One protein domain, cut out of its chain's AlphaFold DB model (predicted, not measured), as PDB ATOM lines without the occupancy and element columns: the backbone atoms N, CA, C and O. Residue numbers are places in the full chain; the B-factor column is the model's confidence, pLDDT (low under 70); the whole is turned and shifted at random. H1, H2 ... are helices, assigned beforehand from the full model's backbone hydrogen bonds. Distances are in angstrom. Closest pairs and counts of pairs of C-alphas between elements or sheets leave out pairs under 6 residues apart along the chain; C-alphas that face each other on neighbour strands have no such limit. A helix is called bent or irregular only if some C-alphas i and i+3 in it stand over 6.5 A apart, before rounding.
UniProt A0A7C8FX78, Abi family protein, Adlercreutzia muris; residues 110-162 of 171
ATOM      1  N   GLU A 110     117.765 120.299-316.727       91.00
ATOM      2  CA  GLU A 110     118.130 120.742-315.384       91.00
ATOM      3  C   GLU A 110     118.843 122.104-315.418       91.00
ATOM      4  O   GLU A 110     119.792 122.299-316.182       91.00
ATOM      5  N   PRO A 111     118.451 123.070-314.568       88.50
ATOM      6  CA  PRO A 111     119.212 124.300-314.413       88.50
ATOM      7  C   PRO A 111     120.512 124.024-313.649       88.50
ATOM      8  O   PRO A 111     120.491 123.485-312.546       88.50
ATOM      9  N   GLU A 112     121.643 124.451-314.216       88.62
ATOM     10  CA  GLU A 112     122.980 124.318-313.612       88.62
ATOM     11  C   GLU A 112     123.291 122.886-313.113       88.62
ATOM     12  O   GLU A 112     123.633 122.701-311.941       88.62
ATOM     13  N   PRO A 113     123.236 121.858-313.985       92.06
ATOM     14  CA  PRO A 113     123.328 120.453-313.572       92.06
ATOM     15  C   PRO A 113     124.658 120.103-312.891       92.06
ATOM     16  O   PRO A 113     124.738 119.137-312.140       92.06
ATOM     17  N   TYR A 114     125.699 120.914-313.106       90.25
ATOM     18  CA  TYR A 114     127.016 120.789-312.472       90.25
ATOM     19  C   TYR A 114     127.035 121.195-310.985       90.25
ATOM     20  O   TYR A 114     128.034 120.975-310.301       90.25
ATOM     21  N   LEU A 115     125.965 121.818-310.475       92.75
ATOM     22  CA  LEU A 115     125.772 122.105-309.046       92.75
ATOM     23  C   LEU A 115     124.894 121.056-308.356       92.75
ATOM     24  O   LEU A 115     124.718 121.113-307.139       92.75
ATOM     25  N   ASN A 116     124.343 120.097-309.104       92.81
ATOM     26  CA  ASN A 116     123.511 119.048-308.547       92.81
ATOM     27  C   ASN A 116     124.352 117.805-308.230       92.81
ATOM     28  O   ASN A 116     124.757 117.048-309.107       92.81
ATOM     29  N   ALA A 117     124.589 117.567-306.943       93.81
ATOM     30  CA  ALA A 117     125.406 116.452-306.484       93.81
ATOM     31  C   ALA A 117     124.816 115.060-306.795       93.81
ATOM     32  O   ALA A 117     125.550 114.078-306.721       93.81
ATOM     33  N   THR A 118     123.522 114.949-307.130       94.19
ATOM     34  CA  THR A 118     122.918 113.668-307.551       94.19
ATOM     35  C   THR A 118     123.310 113.263-308.969       94.19
ATOM     36  O   THR A 118     123.127 112.107-309.331       94.19
ATOM     37  N   ASN A 119     123.865 114.190-309.758       94.06
ATOM     38  CA  ASN A 119     124.327 113.940-311.127       94.06
ATOM     39  C   ASN A 119     125.751 113.358-311.171       94.06
ATOM     40  O   ASN A 119     126.326 113.168-312.241       94.06
ATOM     41  N   TYR A 120     126.335 113.080-310.006       93.25
ATOM     42  CA  TYR A 120     127.663 112.504-309.850       93.25
ATOM     43  C   TYR A 120     127.585 111.150-309.143       93.25
ATOM     44  O   TYR A 120     126.597 110.826-308.488       93.25
ATOM     45  N   ASP A 121     128.660 110.370-309.248       92.94
ATOM     46  CA  ASP A 121     128.784 109.088-308.558       92.94
ATOM     47  C   ASP A 121     128.702 109.273-307.032       92.94
ATOM     48  O   ASP A 121     129.492 110.007-306.426       92.94
ATOM     49  N   GLU A 122     127.758 108.568-306.405       92.06
ATOM     50  CA  GLU A 122     127.533 108.579-304.959       92.06
ATOM     51  C   GLU A 122     128.781 108.140-304.178       92.06
ATOM     52  O   GLU A 122     129.068 108.675-303.103       92.06
ATOM     53  N   CYS A 123     129.604 107.253-304.746       94.94
ATOM     54  CA  CYS A 123     130.857 106.816-304.128       94.94
ATOM     55  C   CYS A 123     131.882 107.957-303.984       94.94
ATOM     56  O   CYS A 123     132.829 107.838-303.207       94.94
ATOM     57  N   GLN A 124     131.705 109.067-304.711       92.75
ATOM     58  CA  GLN A 124     132.578 110.243-304.683       92.75
ATOM     59  C   GLN A 124     131.956 111.434-303.939       92.75
ATOM     60  O   GLN A 124     132.463 112.552-304.045       92.75
ATOM     61  N   ARG A 125     130.886 111.221-303.158       92.00
ATOM     62  CA  ARG A 125     130.079 112.293-302.551       92.00
ATOM     63  C   ARG A 125     130.895 113.386-301.859       92.00
ATOM     64  O   ARG A 125     130.712 114.561-302.156       92.00
ATOM     65  N   THR A 126     131.844 113.012-301.003       93.94
ATOM     66  CA  THR A 126     132.697 113.971-300.280       93.94
ATOM     67  C   THR A 126     133.512 114.861-301.224       93.94
ATOM     68  O   THR A 126     133.682 116.053-300.966       93.94
ATOM     69  N   TYR A 127     134.025 114.294-302.319       94.25
ATOM     70  CA  TYR A 127     134.777 115.042-303.326       94.25
ATOM     71  C   TYR A 127     133.859 115.960-304.139       94.25
ATOM     72  O   TYR A 127     134.202 117.115-304.382       94.25
ATOM     73  N   VAL A 128     132.677 115.467-304.509       94.69
ATOM     74  CA  VAL A 128     131.658 116.229-305.241       94.69
ATOM     75  C   VAL A 128     131.168 117.422-304.420       94.69
ATOM     76  O   VAL A 128     131.108 118.531-304.941       94.69
ATOM     77  N   ASP A 129     130.897 117.242-303.126       93.94
ATOM     78  CA  ASP A 129     130.472 118.338-302.249       93.94
ATOM     79  C   ASP A 129     131.569 119.418-302.126       93.94
ATOM     80  O   ASP A 129     131.278 120.618-302.114       93.94
ATOM     81  N   TRP A 130     132.847 119.014-302.095       93.56
ATOM     82  CA  TRP A 130     133.971 119.953-302.141       93.56
ATOM     83  C   TRP A 130     134.048 120.698-303.481       93.56
ATOM     84  O   TRP A 130     134.175 121.924-303.492       93.56
ATOM     85  N   LEU A 131     133.907 119.978-304.598       92.19
ATOM     86  CA  LEU A 131     133.907 120.545-305.947       92.19
ATOM     87  C   LEU A 131     132.787 121.580-306.128       92.19
ATOM     88  O   LEU A 131     133.037 122.683-306.612       92.19
ATOM     89  N   ILE A 132     131.569 121.252-305.691       92.69
ATOM     90  CA  ILE A 132     130.419 122.161-305.745       92.69
ATOM     91  C   ILE A 132     130.684 123.401-304.889       92.69
ATOM     92  O   ILE A 132     130.458 124.518-305.351       92.69
ATOM     93  N   SER A 133     131.251 123.246-303.686       90.50
ATOM     94  CA  SER A 133     131.625 124.393-302.848       90.50
ATOM     95  C   SER A 133     132.640 125.318-303.532       90.50
ATOM     96  O   SER A 133     132.576 126.547-303.385       90.50
ATOM     97  N   ASP A 134     133.571 124.756-304.300       88.88
ATOM     98  CA  ASP A 134     134.532 125.527-305.087       88.88
ATOM     99  C   ASP A 134     133.874 126.217-306.292       88.88
ATOM    100  O   ASP A 134     134.174 127.388-306.550       88.88
ATOM    101  N   PHE A 135     132.920 125.572-306.974       88.56
ATOM    102  CA  PHE A 135     132.106 126.212-308.014       88.56
ATOM    103  C   PHE A 135     131.271 127.370-307.464       88.56
ATOM    104  O   PHE A 135     131.311 128.470-308.018       88.56
ATOM    105  N   GLU A 136     130.585 127.187-306.337       88.44
ATOM    106  CA  GLU A 136     129.843 128.258-305.666       88.44
ATOM    107  C   GLU A 136     130.755 129.418-305.256       88.44
ATOM    108  O   GLU A 136     130.375 130.587-305.362       88.44
ATOM    109  N   SER A 137     131.981 129.115-304.820       87.12
ATOM    110  CA  SER A 137     132.982 130.137-304.500       87.12
ATOM    111  C   SER A 137     133.417 130.902-305.748       87.12
ATOM    112  O   SER A 137     133.534 132.126-305.703       87.12
ATOM    113  N   ALA A 138     133.621 130.212-306.873       84.38
ATOM    114  CA  ALA A 138     133.961 130.834-308.150       84.38
ATOM    115  C   ALA A 138     132.818 131.699-308.711       84.38
ATOM    116  O   ALA A 138     133.081 132.737-309.318       84.38
ATOM    117  N   LEU A 139     131.564 131.314-308.462       83.19
ATOM    118  CA  LEU A 139     130.357 132.046-308.857       83.19
ATOM    119  C   LEU A 139     129.971 133.176-307.888       83.19
ATOM    120  O   LEU A 139     128.921 133.789-308.065       83.19
ATOM    121  N   ALA A 140     130.791 133.458-306.869       83.44
ATOM    122  CA  ALA A 140     130.501 134.445-305.824       83.44
ATOM    123  C   ALA A 140     129.231 134.148-304.997       83.44
ATOM    124  O   ALA A 140     128.664 135.051-304.384       83.44
ATOM    125  N   ARG A 141     128.780 132.889-304.975       82.81
ATOM    126  CA  ARG A 141     127.597 132.429-304.229       82.81
ATOM    127  C   ARG A 141     127.944 131.919-302.831       82.81
ATOM    128  O   ARG A 141     127.068 131.845-301.976       82.81
ATOM    129  N   ASN A 142     129.217 131.617-302.572       80.38
ATOM    130  CA  ASN A 142     129.677 131.210-301.248       80.38
ATOM    131  C   ASN A 142     129.856 132.434-300.320       80.38
ATOM    132  O   ASN A 142     130.761 133.240-300.542       80.38
ATOM    133  N   PRO A 143     129.078 132.565-299.228       73.06
ATOM    134  CA  PRO A 143     129.158 133.721-298.332       73.06
ATOM    135  C   PRO A 143     130.447 133.761-297.494       73.06
ATOM    136  O   PRO A 143     130.771 134.790-296.904       73.06
ATOM    137  N   ARG A 144     131.189 132.647-297.411       76.75
ATOM    138  CA  ARG A 144     132.391 132.508-296.572       76.75
ATOM    139  C   ARG A 144     133.696 132.743-297.332       76.75
ATOM    140  O   ARG A 144     134.725 132.971-296.700       76.75
ATOM    141  N   LYS A 145     133.681 132.678-298.667       75.31
ATOM    142  CA  LYS A 145     134.872 132.788-299.521       75.31
ATOM    143  C   LYS A 145     134.655 133.865-300.580       75.31
ATOM    144  O   LYS A 145     133.721 133.780-301.368       75.31
ATOM    145  N   LYS A 146     135.543 134.865-300.638       71.56
ATOM    146  CA  LYS A 146     135.522 135.848-301.730       71.56
ATOM    147  C   LYS A 146     136.040 135.199-303.024       71.56
ATOM    148  O   LYS A 146     137.094 134.559-302.973       71.56
ATOM    149  N   PRO A 147     135.353 135.376-304.165       73.56
ATOM    150  CA  PRO A 147     135.824 134.876-305.452       73.56
ATOM    151  C   PRO A 147     137.138 135.561-305.845       73.56
ATOM    152  O   PRO A 147     137.339 136.747-305.572       73.56
ATOM    153  N   GLN A 148     138.012 134.835-306.541       73.31
ATOM    154  CA  GLN A 148     139.095 135.481-307.280       73.31
ATOM    155  C   GLN A 148     138.535 136.057-308.586       73.31
ATOM    156  O   GLN A 148     137.851 135.327-309.309       73.31
ATOM    157  N   PRO A 149     138.799 137.336-308.904       67.12
ATOM    158  CA  PRO A 149     138.248 137.968-310.093       67.12
ATOM    159  C   PRO A 149     138.817 137.299-311.344       67.12
ATOM    160  O   PRO A 149     140.031 137.250-311.550       67.12
ATOM    161  N   LYS A 150     137.927 136.768-312.183       73.88
ATOM    162  CA  LYS A 150     138.272 136.206-313.488       73.88
ATOM    163  C   LYS A 150     137.418 136.887-314.545       73.88
ATOM    164  O   LYS A 150     136.200 136.731-314.538       73.88
ATOM    165  N   ALA A 151     138.060 137.591-315.475       72.81
ATOM    166  CA  ALA A 151     137.381 138.411-316.484       72.81
ATOM    167  C   ALA A 151     136.319 137.639-317.295       72.81
ATOM    168  O   ALA A 151     135.265 138.180-317.613       72.81
ATOM    169  N   TYR A 152     136.555 136.352-317.576       70.19
ATOM    170  CA  TYR A 152     135.596 135.512-318.302       70.19
ATOM    171  C   TYR A 152     134.356 135.135-317.468       70.19
ATOM    172  O   TYR A 152     133.273 134.974-318.025       70.19
ATOM    173  N   LEU A 153     134.474 135.046-316.136       70.38
ATOM    174  CA  LEU A 153     133.333 134.807-315.242       70.38
ATOM    175  C   LEU A 153     132.508 136.078-315.023       70.38
ATOM    176  O   LEU A 153     131.299 136.000-314.829       70.38
ATOM    177  N   GLU A 154     133.128 137.258-315.094       72.06
ATOM    178  CA  GLU A 154     132.408 138.526-314.944       72.06
ATOM    179  C   GLU A 154     131.354 138.736-316.032       72.06
ATOM    180  O   GLU A 154     130.272 139.246-315.742       72.06
ATOM    181  N   HIS A 155     131.651 138.336-317.273       69.19
ATOM    182  CA  HIS A 155     130.664 138.371-318.349       69.19
ATOM    183  C   HIS A 155     129.480 137.455-318.020       69.19
ATOM    184  O   HIS A 155     128.333 137.898-318.099       69.19
ATOM    185  N   TYR A 156     129.748 136.212-317.613       67.38
ATOM    186  CA  TYR A 156     128.709 135.244-317.272       67.38
ATOM    187  C   TYR A 156     127.803 135.748-316.141       67.38
ATOM    188  O   TYR A 156     126.581 135.747-316.289       67.38
ATOM    189  N   LEU A 157     128.389 136.264-315.054       69.06
ATOM    190  CA  LEU A 157     127.652 136.795-313.901       69.06
ATOM    191  C   LEU A 157     126.783 138.008-314.264       69.06
ATOM    192  O   LEU A 157     125.661 138.131-313.779       69.06
ATOM    193  N   LYS A 158     127.265 138.897-315.142       70.12
ATOM    194  CA  LYS A 158     126.501 140.076-315.592       70.12
ATOM    195  C   LYS A 158     125.330 139.706-316.508       70.12
ATOM    196  O   LYS A 158     124.298 140.375-316.461       70.12
ATOM    197  N   THR A 159     125.486 138.671-317.334       63.25
ATOM    198  CA  THR A 159     124.464 138.246-318.304       63.25
ATOM    199  C   THR A 159     123.386 137.367-317.666       63.25
ATOM    200  O   THR A 159     122.203 137.590-317.914       63.25
ATOM    201  N   THR A 160     123.757 136.423-316.797       56.81
ATOM    202  CA  THR A 160     122.802 135.509-316.136       56.81
ATOM    203  C   THR A 160     121.950 136.193-315.064       56.81
ATOM    204  O   THR A 160     120.763 135.903-314.967       56.81
ATOM    205  N   MET A 161     122.476 137.186-314.331       48.31
ATOM    206  CA  MET A 161     121.680 137.956-313.353       48.31
ATOM    207  C   MET A 161     120.636 138.904-313.977       48.31
ATOM    208  O   MET A 161     119.895 139.562-313.247       48.31
ATOM    209  N   ARG A 162     120.565 139.013-315.312       43.16
ATOM    210  CA  ARG A 162     119.601 139.872-316.026       43.16
ATOM    211  C   ARG A 162     118.439 139.122-316.686       43.16
ATOM    212  O   ARG A 162     117.556 139.789-317.217       43.16
TER     213      ARG A 162
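AT A GLANCE: This is residues 110 to 162 of the 171 residues of the protein "Abi family protein" of Adlercreutzia muris (UniProt A0A7C8FX78). One long helix, H1, makes most of the length, and a shorter helix, H2, is set crosswise beyond its last residues, the two making an open L that does not close at the corner. The stretch of residues 110 to 121 runs beside H1 toward its first residues, and residues 139 to 150 loop out between the helices. The printed part has 53 residues with two named helices, H1 then H2, and no named strand; the class is all helix. It is only just loose, close to compact, with a radius of gyration of the C-alphas of 12.4 A and spans of 35 by 25 by 17 A.

HOW THE PARTS SIT: Start with H1, residues 122 to 138, the longest helix, and look near residue 129 for a kink of 38 degrees. H1 is irregular: C-alphas 123 and 126 are 8.3 A apart. From H1 go on to H2, residues 151 to 160; the two are apart, but only just, with their closest C-alphas at 8.2 A. In the backbone, 11 of 13 O i to N i+4 pairs of H1 are within hydrogen-bond range, and 4 of 6 in H2.

IN THESE COORDINATES: Find C-alpha 122 at (127.533, 108.579, -304.959); from there H1 runs 23.4 A to C-alpha 138 at (133.961, 130.834, -308.150). H2 begins at C-alpha 151 and runs 14.9 A to C-alpha 160 at (122.802, 135.509, -316.136).

THE WHOLE: The two C-alphas farthest apart are those of Cys 123 and Arg 162, at 36.9 A. The printed part has no cut, and the link from H1 to H2 is long, with 12 residues. The mean pLDDT of the printed part is 82.0; look for values under 70 at residue 149, residues 155 to 157 and residues 159 to 162.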